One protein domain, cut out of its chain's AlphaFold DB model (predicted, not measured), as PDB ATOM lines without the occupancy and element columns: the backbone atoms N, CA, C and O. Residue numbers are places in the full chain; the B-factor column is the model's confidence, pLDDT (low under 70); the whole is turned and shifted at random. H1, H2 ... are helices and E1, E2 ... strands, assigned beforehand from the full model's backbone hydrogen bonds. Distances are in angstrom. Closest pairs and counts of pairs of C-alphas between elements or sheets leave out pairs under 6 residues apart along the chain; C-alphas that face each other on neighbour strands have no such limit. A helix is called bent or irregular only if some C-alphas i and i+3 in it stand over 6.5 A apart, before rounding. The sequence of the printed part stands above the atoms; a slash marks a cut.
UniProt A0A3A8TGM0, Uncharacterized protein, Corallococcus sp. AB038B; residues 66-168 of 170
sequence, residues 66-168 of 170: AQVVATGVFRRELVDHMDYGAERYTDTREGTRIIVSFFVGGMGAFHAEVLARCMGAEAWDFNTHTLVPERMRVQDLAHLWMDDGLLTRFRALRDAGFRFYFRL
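AT A GLANCE: This is residues 66 to 168 of the 170 residues of an uncharacterized protein of Corallococcus sp. AB038B (UniProt A0A3A8TGM0). A twisted sheet of three strands, E2 - E1 - E3, has helices H3 and H5 over one face as two layers, while H4 packs on both of these helices. H1 packs on H5, and H2 packs on H1 away from the sheet. The 103 printed residues run E1 H1 H2 E2 H3 H4 H5 E3, a mixed class of helices and strands with an antiparallel sheet. The whole is compact, with a radius of gyration of the C-alphas of 13.5 A and spans of 39 by 28 by 24 A.

IN THESE COORDINATES: E1, residues 66 to 73, begins at C-alpha 66 (45.999, -47.724, -17.618) and measures 23.5 A. H1 is residues 76 to 81, irregular, with C-alphas 77 and 80 7.5 A apart; H2 is 86 to 89. E2, residues 97 to 107, measures 28.5 A. H3, 109 to 118, and H5, 150 to 159, each measure 14.2 A; H4 is 138 to 145. E3, 163 to 167, ends at C-alpha 167 (46.284, -48.553, -23.546).

HOW THE PARTS SIT: E1 is the inner strand; N 70 and O 100 of E2 are 2.9 A apart, N 69 and O 165 of E3 2.7 A. H3 is on the sheet at a height of 7.1 A, along E1. H5 is on the same face at 9.7 A. H4 touches H3 at Leu 141 and Cys 118, C-alphas 6.0 A apart, a hairpin. H4 and H5 form another, with C-alphas 142 and 150 5.7 A apart. H1 touches H5, His 81 to Arg 153, C-alphas 4.9 A apart. H2 touches H1, with C-alphas 86 and 79 5.8 A apart. Every O i to N i+4 pair is within hydrogen-bond range in H3, H4 and H5; H1 has 0 of 2, but 2 of 3 O i to N i+3 pairs, and H2 is too short.

THE WHOLE: The C-alphas of Asp 91 and Phe 110 are farthest apart, 39.4 A. The printed part has no cut. The link from H3 to H4, 19 residues, is long. Residue 106 is under 70 in pLDDT.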
ATOM      1  N   ALA A  66      46.581 -48.391 -16.464       91.81
ATOM      2  CA  ALA A  66      45.999 -47.724 -17.618       91.81
ATOM      3  C   ALA A  66      46.720 -46.411 -17.881       91.81
ATOM      4  O   ALA A  66      47.049 -45.653 -16.959       91.81
ATOM      5  N   GLN A  67      46.938 -46.140 -19.163       94.31
ATOM      6  CA  GLN A  67      47.648 -44.954 -19.604       94.31
ATOM      7  C   GLN A  67      47.108 -44.424 -20.929       94.31
ATOM      8  O   GLN A  67      46.470 -45.129 -21.716       94.31
ATOM      9  N   VAL A  68      47.459 -43.173 -21.201       96.06
ATOM     10  CA  VAL A  68      47.178 -42.489 -22.453       96.06
ATOM     11  C   VAL A  68      48.485 -42.147 -23.161       96.06
ATOM     12  O   VAL A  68      49.325 -41.386 -22.689       96.06
ATOM     13  N   VAL A  69      48.604 -42.768 -24.323       96.69
ATOM     14  CA  VAL A  69      49.413 -42.475 -25.501       96.69
ATOM     15  C   VAL A  69      49.203 -41.115 -26.139       96.69
ATOM     16  O   VAL A  69      48.058 -40.846 -26.475       96.69
ATOM     17  N   ALA A  70      50.226 -40.329 -26.462       97.88
ATOM     18  CA  ALA A  70      50.128 -39.351 -27.545       97.88
ATOM     19  C   ALA A  70      51.224 -39.604 -28.589       97.88
ATOM     20  O   ALA A  70      52.377 -39.842 -28.243       97.88
ATOM     21  N   THR A  71      50.887 -39.570 -29.879       98.12
ATOM     22  CA  THR A  71      51.869 -39.704 -30.970       98.12
ATOM     23  C   THR A  71      51.767 -38.525 -31.914       98.12
ATOM     24  O   THR A  71      50.667 -38.143 -32.317       98.12
ATOM     25  N   GLY A  72      52.907 -37.966 -32.295       97.75
ATOM     26  CA  GLY A  72      52.942 -36.759 -33.105       97.75
ATOM     27  C   GLY A  72      54.334 -36.450 -33.617       97.75
ATOM     28  O   GLY A  72      55.226 -37.300 -33.608       97.75
ATOM     29  N   VAL A  73      54.489 -35.229 -34.107       98.06
ATOM     30  CA  VAL A  73      55.748 -34.718 -34.640       98.06
ATOM     31  C   VAL A  73      56.406 -33.849 -33.577       98.06
ATOM     32  O   VAL A  73      55.776 -32.936 -33.048       98.06
ATOM     33  N   PHE A  74      57.669 -34.133 -33.276       97.62
ATOM     34  CA  PHE A  74      58.474 -33.346 -32.360       97.62
ATOM     35  C   PHE A  74      58.637 -31.921 -32.884       97.62
ATOM     36  O   PHE A  74      59.027 -31.719 -34.040       97.62
ATOM     37  N   ARG A  75      58.362 -30.970 -31.990       96.94
ATOM     38  CA  ARG A  75      58.656 -29.549 -32.135       96.94
ATOM     39  C   ARG A  75      59.282 -29.056 -30.848       96.94
ATOM     40  O   ARG A  75      58.746 -29.346 -29.777       96.94
ATOM     41  N   ARG A  76      60.373 -28.297 -30.932       95.44
ATOM     42  CA  ARG A  76      61.089 -27.836 -29.734       95.44
ATOM     43  C   ARG A  76      60.232 -26.961 -28.818       95.44
ATOM     44  O   ARG A  76      60.408 -27.005 -27.610       95.44
ATOM     45  N   GLU A  77      59.267 -26.233 -29.377       96.12
ATOM     46  CA  GLU A  77      58.300 -25.423 -28.618       96.12
ATOM     47  C   GLU A  77      57.353 -26.244 -27.723       96.12
ATOM     48  O   GLU A  77      56.769 -25.698 -26.797       96.12
ATOM     49  N   LEU A  78      57.196 -27.549 -27.978       96.50
ATOM     50  CA  LEU A  78      56.285 -28.420 -27.228       96.50
ATOM     51  C   LEU A  78      56.965 -29.152 -26.068       96.50
ATOM     52  O   LEU A  78      56.292 -29.898 -25.364       96.50
ATOM     53  N   VAL A  79      58.278 -28.986 -25.885       95.50
ATOM     54  CA  VAL A  79      59.088 -29.757 -24.928       95.50
ATOM     55  C   VAL A  79      58.544 -29.671 -23.499       95.50
ATOM     56  O   VAL A  79      58.428 -30.703 -22.844       95.50
ATOM     57  N   ASP A  80      58.103 -28.493 -23.056       94.38
ATOM     58  CA  ASP A  80      57.532 -28.283 -21.712       94.38
ATOM     59  C   ASP A  80      56.173 -28.986 -21.504       94.38
ATOM     60  O   ASP A  80      55.614 -28.996 -20.405       94.38
ATOM     61  N   HIS A  81      55.613 -29.574 -22.564       94.50
ATOM     62  CA  HIS A  81      54.355 -30.317 -22.551       94.50
ATOM     63  C   HIS A  81      54.539 -31.822 -22.785       94.50
ATOM     64  O   HIS A  81      53.543 -32.548 -22.859       94.50
ATOM     65  N   MET A  82      55.783 -32.293 -22.912       92.75
ATOM     66  CA  MET A  82      56.111 -33.707 -23.079       92.75
ATOM     67  C   MET A  82      56.420 -34.378 -21.731       92.75
ATOM     68  O   MET A  82      56.563 -33.725 -20.703       92.75
ATOM     69  N   ASP A  83      56.481 -35.706 -21.734       88.12
ATOM     70  CA  ASP A  83      56.643 -36.562 -20.550       88.12
ATOM     71  C   ASP A  83      58.075 -36.615 -20.006       88.12
ATOM     72  O   ASP A  83      58.293 -36.920 -18.833       88.12
ATOM     73  N   TYR A  84      59.053 -36.310 -20.852       83.69
ATOM     74  CA  TYR A  84      60.455 -36.248 -20.468       83.69
ATOM     75  C   TYR A  84      60.911 -34.799 -20.284       83.69
ATOM     76  O   TYR A  84      60.462 -33.902 -20.995       83.69
ATOM     77  N   GLY A  85      61.842 -34.572 -19.356       82.56
ATOM     78  CA  GLY A  85      62.487 -33.270 -19.205       82.56
ATOM     79  C   GLY A  85      63.202 -32.836 -20.489       82.56
ATOM     80  O   GLY A  85      63.606 -33.665 -21.317       82.56
ATOM     81  N   ALA A  86      63.363 -31.522 -20.663       88.56
ATOM     82  CA  ALA A  86      63.928 -30.918 -21.869       88.56
ATOM     83  C   ALA A  86      65.290 -31.502 -22.274       88.56
ATOM     84  O   ALA A  86      65.596 -31.613 -23.464       88.56
ATOM     85  N   GLU A  87      66.082 -31.952 -21.300       92.12
ATOM     86  CA  GLU A  87      67.382 -32.577 -21.511       92.12
ATOM     87  C   GLU A  87      67.309 -33.835 -22.386       92.12
ATOM     88  O   GLU A  87      68.228 -34.094 -23.167       92.12
ATOM     89  N   ARG A  88      66.203 -34.588 -22.318       91.94
ATOM     90  CA  ARG A  88      65.993 -35.810 -23.112       91.94
ATOM     91  C   ARG A  88      65.700 -35.519 -24.580       91.94
ATOM     92  O   ARG A  88      65.851 -36.407 -25.415       91.94
ATOM     93  N   TYR A  89      65.338 -34.279 -24.899       93.06
ATOM     94  CA  TYR A  89      64.986 -33.844 -26.245       93.06
ATOM     95  C   TYR A  89      66.072 -33.007 -26.935       93.06
ATOM     96  O   TYR A  89      65.894 -32.648 -28.099       93.06
ATOM     97  N   THR A  90      67.203 -32.741 -26.269       93.69
ATOM     98  CA  THR A  90      68.280 -31.853 -26.756       93.69
ATOM     99  C   THR A  90      68.714 -32.160 -28.195       93.69
ATOM    100  O   THR A  90      68.768 -31.257 -29.031       93.69
ATOM    101  N   ASP A  91      68.931 -33.440 -28.508       95.56
ATOM    102  CA  ASP A  91      69.405 -33.898 -29.823       95.56
ATOM    103  C   ASP A  91      68.274 -34.387 -30.745       95.56
ATOM    104  O   ASP A  91      68.521 -34.888 -31.850       95.56
ATOM    105  N   THR A  92      67.014 -34.259 -30.315       96.19
ATOM    106  CA  THR A  92      65.870 -34.686 -31.124       96.19
ATOM    107  C   THR A  92      65.697 -33.721 -32.292       96.19
ATOM    108  O   THR A  92      65.586 -32.503 -32.130       96.19
ATOM    109  N   ARG A  93      65.694 -34.266 -33.511       97.25
ATOM    110  CA  ARG A  93      65.534 -33.467 -34.729       97.25
ATOM    111  C   ARG A  93      64.091 -32.984 -34.849       97.25
ATOM    112  O   ARG A  93      63.165 -33.780 -34.685       97.25
ATOM    113  N   GLU A  94      63.914 -31.715 -35.207       97.50
ATOM    114  CA  GLU A  94      62.623 -31.161 -35.636       97.50
ATOM    115  C   GLU A  94      61.979 -32.061 -36.696       97.50
ATOM    116  O   GLU A  94      62.660 -32.552 -37.599       97.50
ATOM    117  N   GLY A  95      60.675 -32.310 -36.581       97.31
ATOM    118  CA  GLY A  95      59.973 -33.183 -37.525       97.31
ATOM    119  C   GLY A  95      60.007 -34.679 -37.179       97.31
ATOM    120  O   GLY A  95      59.309 -35.465 -37.823       97.31
ATOM    121  N   THR A  96      60.777 -35.101 -36.170       98.00
ATOM    122  CA  THR A  96      60.861 -36.518 -35.768       98.00
ATOM    123  C   THR A  96      59.525 -37.003 -35.218       98.00
ATOM    124  O   THR A  96      58.913 -36.335 -34.390       98.00
ATOM    125  N   ARG A  97      59.064 -38.188 -35.631       97.56
ATOM    126  CA  ARG A  97      57.872 -38.795 -35.030       97.56
ATOM    127  C   ARG A  97      58.208 -39.341 -33.645       97.56
ATOM    128  O   ARG A  97      59.127 -40.144 -33.521       97.56
ATOM    129  N   ILE A  98      57.440 -38.938 -32.640       96.69
ATOM    130  CA  ILE A  98      57.657 -39.322 -31.243       96.69
ATOM    131  C   ILE A  98      56.384 -39.877 -30.603       96.69
ATOM    132  O   ILE A  98      55.272 -39.683 -31.107       96.69
ATOM    133  N   ILE A  99      56.581 -40.575 -29.487       96.19
ATOM    134  CA  ILE A  99      55.535 -41.059 -28.589       96.19
ATOM    135  C   ILE A  99      55.763 -40.372 -27.245       96.19
ATOM    136  O   ILE A  99      56.892 -40.343 -26.771       96.19
ATOM    137  N   VAL A 100      54.696 -39.834 -26.669       95.38
ATOM    138  CA  VAL A 100      54.678 -39.147 -25.377       95.38
ATOM    139  C   VAL A 100      53.717 -39.890 -24.459       95.38
ATOM    140  O   VAL A 100      52.586 -40.203 -24.850       95.38
ATOM    141  N   SER A 101      54.149 -40.161 -23.234       94.25
ATOM    142  CA  SER A 101      53.306 -40.689 -22.158       94.25
ATOM    143  C   SER A 101      52.435 -39.559 -21.605       94.25
ATOM    144  O   SER A 101      52.785 -38.907 -20.628       94.25
ATOM    145  N   PHE A 102      51.313 -39.275 -22.269       95.25
ATOM    146  CA  PHE A 102      50.461 -38.132 -21.926       95.25
ATOM    147  C   PHE A 102      49.864 -38.241 -20.517       95.25
ATOM    148  O   PHE A 102      49.797 -37.245 -19.794       95.25
ATOM    149  N   PHE A 103      49.436 -39.442 -20.131       93.75
ATOM    150  CA  PHE A 103      48.889 -39.700 -18.805       93.75
ATOM    151  C   PHE A 103      49.168 -41.135 -18.367       93.75
ATOM    152  O   PHE A 103      48.980 -42.060 -19.153       93.75
ATOM    153  N   VAL A 104      49.566 -41.328 -17.112       86.88
ATOM    154  CA  VAL A 104      49.762 -42.641 -16.483       86.88
ATOM    155  C   VAL A 104      49.107 -42.565 -15.112       86.88
ATOM    156  O   VAL A 104      49.451 -41.675 -14.337       86.88
ATOM    157  N   GLY A 105      48.138 -43.430 -14.808       74.00
ATOM    158  CA  GLY A 105      47.459 -43.285 -13.516       74.00
ATOM    159  C   GLY A 105      46.291 -44.208 -13.203       74.00
ATOM    160  O   GLY A 105      45.731 -44.090 -12.117       74.00
ATOM    161  N   GLY A 106      45.899 -45.124 -14.089       65.19
ATOM    162  CA  GLY A 106      44.885 -46.110 -13.721       65.19
ATOM    163  C   GLY A 106      45.525 -47.292 -13.013       65.19
ATOM    164  O   GLY A 106      45.940 -48.197 -13.711       65.19
ATOM    165  N   MET A 107      45.633 -47.297 -11.680       78.94
ATOM    166  CA  MET A 107      46.045 -48.496 -10.935       78.94
ATOM    167  C   MET A 107      44.811 -49.269 -10.461       78.94
ATOM    168  O   MET A 107      44.078 -48.830  -9.576       78.94
ATOM    169  N   GLY A 108      44.582 -50.434 -11.059       86.12
ATOM    170  CA  GLY A 108      43.411 -51.271 -10.814       86.12
ATOM    171  C   GLY A 108      42.270 -51.001 -11.794       86.12
ATOM    172  O   GLY A 108      42.151 -49.926 -12.386       86.12
ATOM    173  N   ALA A 109      41.412 -52.006 -11.968       89.12
ATOM    174  CA  ALA A 109      40.386 -51.998 -13.005       89.12
ATOM    175  C   ALA A 109      39.376 -50.841 -12.873       89.12
ATOM    176  O   ALA A 109      38.920 -50.322 -13.889       89.12
ATOM    177  N   PHE A 110      39.056 -50.399 -11.651       90.88
ATOM    178  CA  PHE A 110      38.170 -49.253 -11.437       90.88
ATOM    179  C   PHE A 110      38.783 -47.947 -11.947       90.88
ATOM    180  O   PHE A 110      38.174 -47.248 -12.751       90.88
ATOM    181  N   HIS A 111      40.024 -47.644 -11.559       90.94
ATOM    182  CA  HIS A 111      40.720 -46.446 -12.029       90.94
ATOM    183  C   HIS A 111      40.956 -46.475 -13.544       90.94
ATOM    184  O   HIS A 111      40.866 -45.438 -14.200       90.94
ATOM    185  N   ALA A 112      41.213 -47.658 -14.115       92.06
ATOM    186  CA  ALA A 112      41.299 -47.845 -15.560       92.06
ATOM    187  C   ALA A 112      39.977 -47.505 -16.270       92.06
ATOM    188  O   ALA A 112      39.995 -46.814 -17.288       92.06
ATOM    189  N   GLU A 113      38.838 -47.928 -15.714       92.62
ATOM    190  CA  GLU A 113      37.501 -47.603 -16.228       92.62
ATOM    191  C   GLU A 113      37.200 -46.101 -16.127       92.62
ATOM    192  O   GLU A 113      36.702 -45.501 -17.081       92.62
ATOM    193  N   VAL A 114      37.554 -45.462 -15.006       94.00
ATOM    194  CA  VAL A 114      37.415 -44.005 -14.839       94.00
ATOM    195  C   VAL A 114      38.259 -43.261 -15.871       94.00
ATOM    196  O   VAL A 114      37.747 -42.371 -16.554       94.00
ATOM    197  N   LEU A 115      39.527 -43.653 -16.040       94.94
ATOM    198  CA  LEU A 115      40.404 -43.058 -17.045       94.94
ATOM    199  C   LEU A 115      39.825 -43.238 -18.453       94.94
ATOM    200  O   LEU A 115      39.730 -42.260 -19.191       94.94
ATOM    201  N   ALA A 116      39.401 -44.450 -18.823       94.56
ATOM    202  CA  ALA A 116      38.816 -44.725 -20.134       94.56
ATOM    203  C   ALA A 116      37.604 -43.823 -20.409       94.56
ATOM    204  O   ALA A 116      37.564 -43.150 -21.440       94.56
ATOM    205  N   ARG A 117      36.678 -43.709 -19.448       95.19
ATOM    206  CA  ARG A 117      35.493 -42.846 -19.566       95.19
ATOM    207  C   ARG A 117      35.851 -41.376 -19.706       95.19
ATOM    208  O   ARG A 117      35.290 -40.706 -20.572       95.19
ATOM    209  N   CYS A 118      36.806 -40.875 -18.921       96.25
ATOM    210  CA  CYS A 118      37.311 -39.512 -19.086       96.25
ATOM    211  C   CYS A 118      37.889 -39.298 -20.489       96.25
ATOM    212  O   CYS A 118      37.759 -38.215 -21.052       96.25
ATOM    213  N   MET A 119      38.508 -40.314 -21.083       96.25
ATOM    214  CA  MET A 119      39.075 -40.236 -22.430       96.25
ATOM    215  C   MET A 119      38.055 -40.507 -23.551       96.25
ATOM    216  O   MET A 119      38.402 -40.400 -24.726       96.25
ATOM    217  N   GLY A 120      36.797 -40.815 -23.218       95.62
ATOM    218  CA  GLY A 120      35.764 -41.154 -24.197       95.62
ATOM    219  C   GLY A 120      35.930 -42.546 -24.822       95.62
ATOM    220  O   GLY A 120      35.469 -42.760 -25.944       95.62
ATOM    221  N   ALA A 121      36.588 -43.461 -24.109       95.38
ATOM    222  CA  ALA A 121      36.805 -44.858 -24.474       95.38
ATOM    223  C   ALA A 121      36.108 -45.813 -23.492       95.38
ATOM    224  O   ALA A 121      35.673 -45.422 -22.408       95.38
ATOM    225  N   GLU A 122      36.053 -47.085 -23.868       92.81
ATOM    226  CA  GLU A 122      35.687 -48.194 -22.989       92.81
ATOM    227  C   GLU A 122      36.953 -49.003 -22.691       92.81
ATOM    228  O   GLU A 122      37.666 -49.412 -23.612       92.81
ATOM    229  N   ALA A 123      37.261 -49.236 -21.408       91.06
ATOM    230  CA  ALA A 123      38.553 -49.805 -21.012       91.06
ATOM    231  C   ALA A 123      38.834 -51.156 -21.696       91.06
ATOM    232  O   ALA A 123      39.966 -51.428 -22.098       91.06
ATOM    233  N   TRP A 124      37.783 -51.956 -21.891       89.81
ATOM    234  CA  TRP A 124      37.858 -53.323 -22.408       89.81
ATOM    235  C   TRP A 124      37.422 -53.477 -23.872       89.81
ATOM    236  O   TRP A 124      37.592 -54.562 -24.427       89.81
ATOM    237  N   ASP A 125      36.911 -52.422 -24.517       91.88
ATOM    238  CA  ASP A 125      36.689 -52.417 -25.968       91.88
ATOM    239  C   ASP A 125      37.859 -51.731 -26.676       91.88
ATOM    240  O   ASP A 125      37.915 -50.508 -26.842       91.88
ATOM    241  N   PHE A 126      38.789 -52.558 -27.150       89.19
ATOM    242  CA  PHE A 126      39.987 -52.129 -27.870       89.19
ATOM    243  C   PHE A 126      39.683 -51.358 -29.164       89.19
ATOM    244  O   PHE A 126      40.546 -50.624 -29.650       89.19
ATOM    245  N   ASN A 127      38.464 -51.448 -29.711       93.81
ATOM    246  CA  ASN A 127      38.069 -50.656 -30.878       93.81
ATOM    247  C   ASN A 127      37.905 -49.163 -30.550       93.81
ATOM    248  O   ASN A 127      37.937 -48.329 -31.454       93.81
ATOM    249  N   THR A 128      37.780 -48.810 -29.268       94.69
ATOM    250  CA  THR A 128      37.646 -47.421 -28.800       94.69
ATOM    251  C   THR A 128      38.976 -46.785 -28.385       94.69
ATOM    252  O   THR A 128      39.021 -45.604 -28.048       94.69
ATOM    253  N   HIS A 129      40.086 -47.532 -28.428       95.75
ATOM    254  CA  HIS A 129      41.379 -47.084 -27.889       95.75
ATOM    255  C   HIS A 129      42.091 -46.043 -28.758       95.75
ATOM    256  O   HIS A 129      43.056 -45.436 -28.306       95.75
ATOM    257  N   THR A 130      41.615 -45.786 -29.978       97.75
ATOM    258  CA  THR A 130      41.973 -44.558 -30.703       97.75
ATOM    259  C   THR A 130      41.046 -43.442 -30.246       97.75
ATOM    260  O   THR A 130      39.849 -43.473 -30.522       97.75
ATOM    261  N   LEU A 131      41.603 -42.456 -29.550       98.00
ATOM    262  CA  LEU A 131      40.814 -41.444 -28.862       98.00
ATOM    263  C   LEU A 131      40.432 -40.291 -29.790       98.00
ATOM    264  O   LEU A 131      41.190 -39.897 -30.680       98.00
ATOM    265  N   VAL A 132      39.253 -39.727 -29.534       97.12
ATOM    266  CA  VAL A 132      38.717 -38.555 -30.234       97.12
ATOM    267  C   VAL A 132      38.825 -37.353 -29.290       97.12
ATOM    268  O   VAL A 132      38.077 -37.318 -28.309       97.12
ATOM    269  N   PRO A 133      39.725 -36.380 -29.542       96.25
ATOM    270  CA  PRO A 133      39.987 -35.262 -28.631       96.25
ATOM    271  C   PRO A 133      38.745 -34.496 -28.172       96.25
ATOM    272  O   PRO A 133      38.674 -34.057 -27.028       96.25
ATOM    273  N   GLU A 134      37.747 -34.364 -29.037       95.44
ATOM    274  CA  GLU A 134      36.500 -33.643 -28.770       95.44
ATOM    275  C   GLU A 134      35.586 -34.377 -27.779       95.44
ATOM    276  O   GLU A 134      34.707 -33.762 -27.180       95.44
ATOM    277  N   ARG A 135      35.784 -35.689 -27.599       95.56
ATOM    278  CA  ARG A 135      35.042 -36.519 -26.637       95.56
ATOM    279  C   ARG A 135      35.766 -36.653 -25.297       95.56
ATOM    280  O   ARG A 135      35.181 -37.175 -24.351       95.56
ATOM    281  N   MET A 136      37.021 -36.209 -25.209       97.38
ATOM    282  CA  MET A 136      37.835 -36.332 -24.001       97.38
ATOM    283  C   MET A 136      37.451 -35.257 -22.975       97.38
ATOM    284  O   MET A 136      37.587 -34.055 -23.206       97.38
ATOM    285  N   ARG A 137      37.053 -35.696 -21.786       97.12
ATOM    286  CA  ARG A 137      36.741 -34.883 -20.604       97.12
ATOM    287  C   ARG A 137      38.004 -34.609 -19.784       97.12
ATOM    288  O   ARG A 137      38.098 -34.942 -18.607       97.12
ATOM    289  N   VAL A 138      39.014 -34.014 -20.420       96.81
ATOM    290  CA  VAL A 138      40.341 -33.807 -19.800       96.81
ATOM    291  C   VAL A 138      40.284 -32.881 -18.583       96.81
ATOM    292  O   VAL A 138      41.073 -33.045 -17.660       96.81
ATOM    293  N   GLN A 139      39.341 -31.937 -18.548       95.62
ATOM    294  CA  GLN A 139      39.131 -31.080 -17.378       95.62
ATOM    295  C   GLN A 139      38.701 -31.888 -16.147       95.62
ATOM    296  O   GLN A 139      39.205 -31.650 -15.053       95.62
ATOM    297  N   ASP A 140      37.802 -32.852 -16.334       95.25
ATOM    298  CA  ASP A 140      37.325 -33.705 -15.247       95.25
ATOM    299  C   ASP A 140      38.444 -34.645 -14.801       95.25
ATOM    300  O   ASP A 140      38.668 -34.816 -13.607       95.25
ATOM    301  N   LEU A 141      39.231 -35.165 -15.755       94.25
ATOM    302  CA  LEU A 141      40.436 -35.933 -15.447       94.25
ATOM    303  C   LEU A 141      41.421 -35.118 -14.594       94.25
ATOM    304  O   LEU A 141      41.876 -35.603 -13.563       94.25
ATOM    305  N   ALA A 142      41.709 -33.876 -14.995       93.94
ATOM    306  CA  ALA A 142      42.585 -32.965 -14.263       93.94
ATOM    307  C   ALA A 142      42.074 -32.715 -12.838       93.94
ATOM    308  O   ALA A 142      42.861 -32.689 -11.897       93.94
ATOM    309  N   HIS A 143      40.756 -32.586 -12.667       92.69
ATOM    310  CA  HIS A 143      40.148 -32.347 -11.363       92.69
ATOM    311  C   HIS A 143      40.173 -33.580 -10.449       92.69
ATOM    312  O   HIS A 143      40.452 -33.447  -9.258       92.69
ATOM    313  N   LEU A 144      39.912 -34.770 -11.002       91.88
ATOM    314  CA  LEU A 144      39.944 -36.042 -10.271       91.88
ATOM    315  C   LEU A 144      41.372 -36.435  -9.860       91.88
ATOM    316  O   LEU A 144      41.566 -36.984  -8.779       91.88
ATOM    317  N   TRP A 145      42.371 -36.132 -10.693       89.44
ATOM    318  CA  TRP A 145      43.784 -36.432 -10.421       89.44
ATOM    319  C   TRP A 145      44.588 -35.268  -9.839       89.44
ATOM    320  O   TRP A 145      45.785 -35.421  -9.611       89.44
ATOM    321  N   MET A 146      43.949 -34.122  -9.589       90.62
ATOM    322  CA  MET A 146      44.595 -32.922  -9.044       90.62
ATOM    323  C   MET A 146      45.820 -32.469  -9.869       90.62
ATOM    324  O   MET A 146      46.837 -32.050  -9.320       90.62
ATOM    325  N   ASP A 147      45.722 -32.558 -11.199       91.62
ATOM    326  CA  ASP A 147      46.776 -32.158 -12.140       91.62
ATOM    327  C   ASP A 147      46.337 -30.939 -12.960       91.62
ATOM    328  O   ASP A 147      45.815 -31.051 -14.073       91.62
ATOM    329  N   ASP A 148      46.598 -29.750 -12.415       89.44
ATOM    330  CA  ASP A 148      46.265 -28.466 -13.046       89.44
ATOM    331  C   ASP A 148      46.998 -28.239 -14.384       89.44
ATOM    332  O   ASP A 148      46.549 -27.465 -15.236       89.44
ATOM    333  N   GLY A 149      48.124 -28.924 -14.608       93.88
ATOM    334  CA  GLY A 149      48.900 -28.832 -15.843       93.88
ATOM    335  C   GLY A 149      48.321 -29.665 -16.988       93.88
ATOM    336  O   GLY A 149      48.597 -29.380 -18.159       93.88
ATOM    337  N   LEU A 150      47.503 -30.673 -16.679       95.31
ATOM    338  CA  LEU A 150      47.046 -31.678 -17.637       95.31
ATOM    339  C   LEU A 150      46.263 -31.083 -18.807       95.31
ATOM    340  O   LEU A 150      46.509 -31.432 -19.963       95.31
ATOM    341  N   LEU A 151      45.350 -30.148 -18.528       96.31
ATOM    342  CA  LEU A 151      44.558 -29.490 -19.569       96.31
ATOM    343  C   LEU A 151      45.440 -28.667 -20.517       96.31
ATOM    344  O   LEU A 151      45.219 -28.666 -21.730       96.31
ATOM    345  N   THR A 152      46.441 -27.977 -19.970       96.69
ATOM    346  CA  THR A 152      47.394 -27.183 -20.753       96.69
ATOM    347  C   THR A 152      48.224 -28.087 -21.661       96.69
ATOM    348  O   THR A 152      48.284 -27.837 -22.865       96.69
ATOM    349  N   ARG A 153      48.776 -29.189 -21.123       96.69
ATOM    350  CA  ARG A 153      49.515 -30.185 -21.918       96.69
ATOM    351  C   ARG A 153      48.642 -30.785 -23.021       96.69
ATOM    352  O   ARG A 153      49.073 -30.873 -24.167       96.69
ATOM    353  N   PHE A 154      47.394 -31.140 -22.705       97.81
ATOM    354  CA  PHE A 154      46.452 -31.686 -23.681       97.81
ATOM    355  C   PHE A 154      46.212 -30.736 -24.850       97.81
ATOM    356  O   PHE A 154      46.330 -31.148 -26.003       97.81
ATOM    357  N   ARG A 155      45.897 -29.468 -24.560       97.88
ATOM    358  CA  ARG A 155      45.642 -28.452 -25.589       97.88
ATOM    359  C   ARG A 155      46.865 -28.258 -26.479       97.88
ATOM    360  O   ARG A 155      46.721 -28.328 -27.693       97.88
ATOM    361  N   ALA A 156      48.053 -28.121 -25.891       97.81
ATOM    362  CA  ALA A 156      49.289 -27.950 -26.651       97.81
ATOM    363  C   ALA A 156      49.551 -29.120 -27.616       97.81
ATOM    364  O   ALA A 156      49.799 -28.907 -28.803       97.81
ATOM    365  N   LEU A 157      49.437 -30.364 -27.137       97.94
ATOM    366  CA  LEU A 157      49.653 -31.550 -27.969       97.94
ATOM    367  C   LEU A 157      48.558 -31.715 -29.036       97.94
ATOM    368  O   LEU A 157      48.866 -31.992 -30.198       97.94
ATOM    369  N   ARG A 158      47.285 -31.511 -28.675       98.12
ATOM    370  CA  ARG A 158      46.150 -31.580 -29.607       98.12
ATOM    371  C   ARG A 158      46.291 -30.554 -30.728       98.12
ATOM    372  O   ARG A 158      46.174 -30.918 -31.896       98.12
ATOM    373  N   ASP A 159      46.571 -29.301 -30.385       98.12
ATOM    374  CA  ASP A 159      46.676 -28.202 -31.349       98.12
ATOM    375  C   ASP A 159      47.911 -28.374 -32.258       98.12
ATOM    376  O   ASP A 159      47.908 -27.957 -33.417       98.12
ATOM    377  N   ALA A 160      48.936 -29.090 -31.784       97.75
ATOM    378  CA  ALA A 160      50.073 -29.535 -32.589       97.75
ATOM    379  C   ALA A 160      49.786 -30.751 -33.497       97.75
ATOM    380  O   ALA A 160      50.657 -31.158 -34.274       97.75
ATOM    381  N   GLY A 161      48.584 -31.330 -33.429       97.81
ATOM    382  CA  GLY A 161      48.153 -32.458 -34.256       97.81
ATOM    383  C   GLY A 161      48.552 -33.834 -33.718       97.81
ATOM    384  O   GLY A 161      48.599 -34.795 -34.494       97.81
ATOM    385  N   PHE A 162      48.855 -33.957 -32.421       98.31
ATOM    386  CA  PHE A 162      49.070 -35.267 -31.806       98.31
ATOM    387  C   PHE A 162      47.773 -36.081 -31.799       98.31
ATOM    388  O   PHE A 162      46.674 -35.563 -31.604       98.31
ATOM    389  N   ARG A 163      47.919 -37.393 -31.992       98.44
ATOM    390  CA  ARG A 163      46.839 -38.376 -31.852       98.44
ATOM    391  C   ARG A 163      46.967 -39.088 -30.521       98.44
ATOM    392  O   ARG A 163      48.082 -39.460 -30.154       98.44
ATOM    393  N   PHE A 164      45.842 -39.318 -29.857       98.38
ATOM    394  CA  PHE A 164      45.802 -39.905 -28.525       98.38
ATOM    395  C   PHE A 164      45.310 -41.351 -28.565       98.38
ATOM    396  O   PHE A 164      44.449 -41.700 -29.375       98.38
ATOM    397  N   TYR A 165      45.865 -42.185 -27.691       97.69
ATOM    398  CA  TYR A 165      45.558 -43.608 -27.627       97.69
ATOM    399  C   TYR A 165      45.438 -44.069 -26.182       97.69
ATOM    400  O   TYR A 165      46.351 -43.843 -25.394       97.69
ATOM    401  N   PHE A 166      44.355 -44.746 -25.831       96.38
ATOM    402  CA  PHE A 166      44.264 -45.450 -24.555       96.38
ATOM    403  C   PHE A 166      44.999 -46.789 -24.666       96.38
ATOM    404  O   PHE A 166      44.956 -47.434 -25.712       96.38
ATOM    405  N   ARG A 167      45.713 -47.203 -23.619       93.25
ATOM    406  CA  ARG A 167      46.284 -48.553 -23.546       93.25
ATOM    407  C   ARG A 167      46.300 -49.071 -22.115       93.25
ATOM    408  O   ARG A 167      46.485 -48.308 -21.168       93.25
ATOM    409  N   LEU A 168      46.198 -50.388 -22.005       90.00
ATOM    410  CA  LEU A 168      46.411 -51.156 -20.785       90.00
ATOM    411  C   LEU A 168      47.719 -51.942 -20.972       90.00
ATOM    412  O   LEU A 168      47.712 -52.910 -21.737       90.00
TER     413      LEU A 168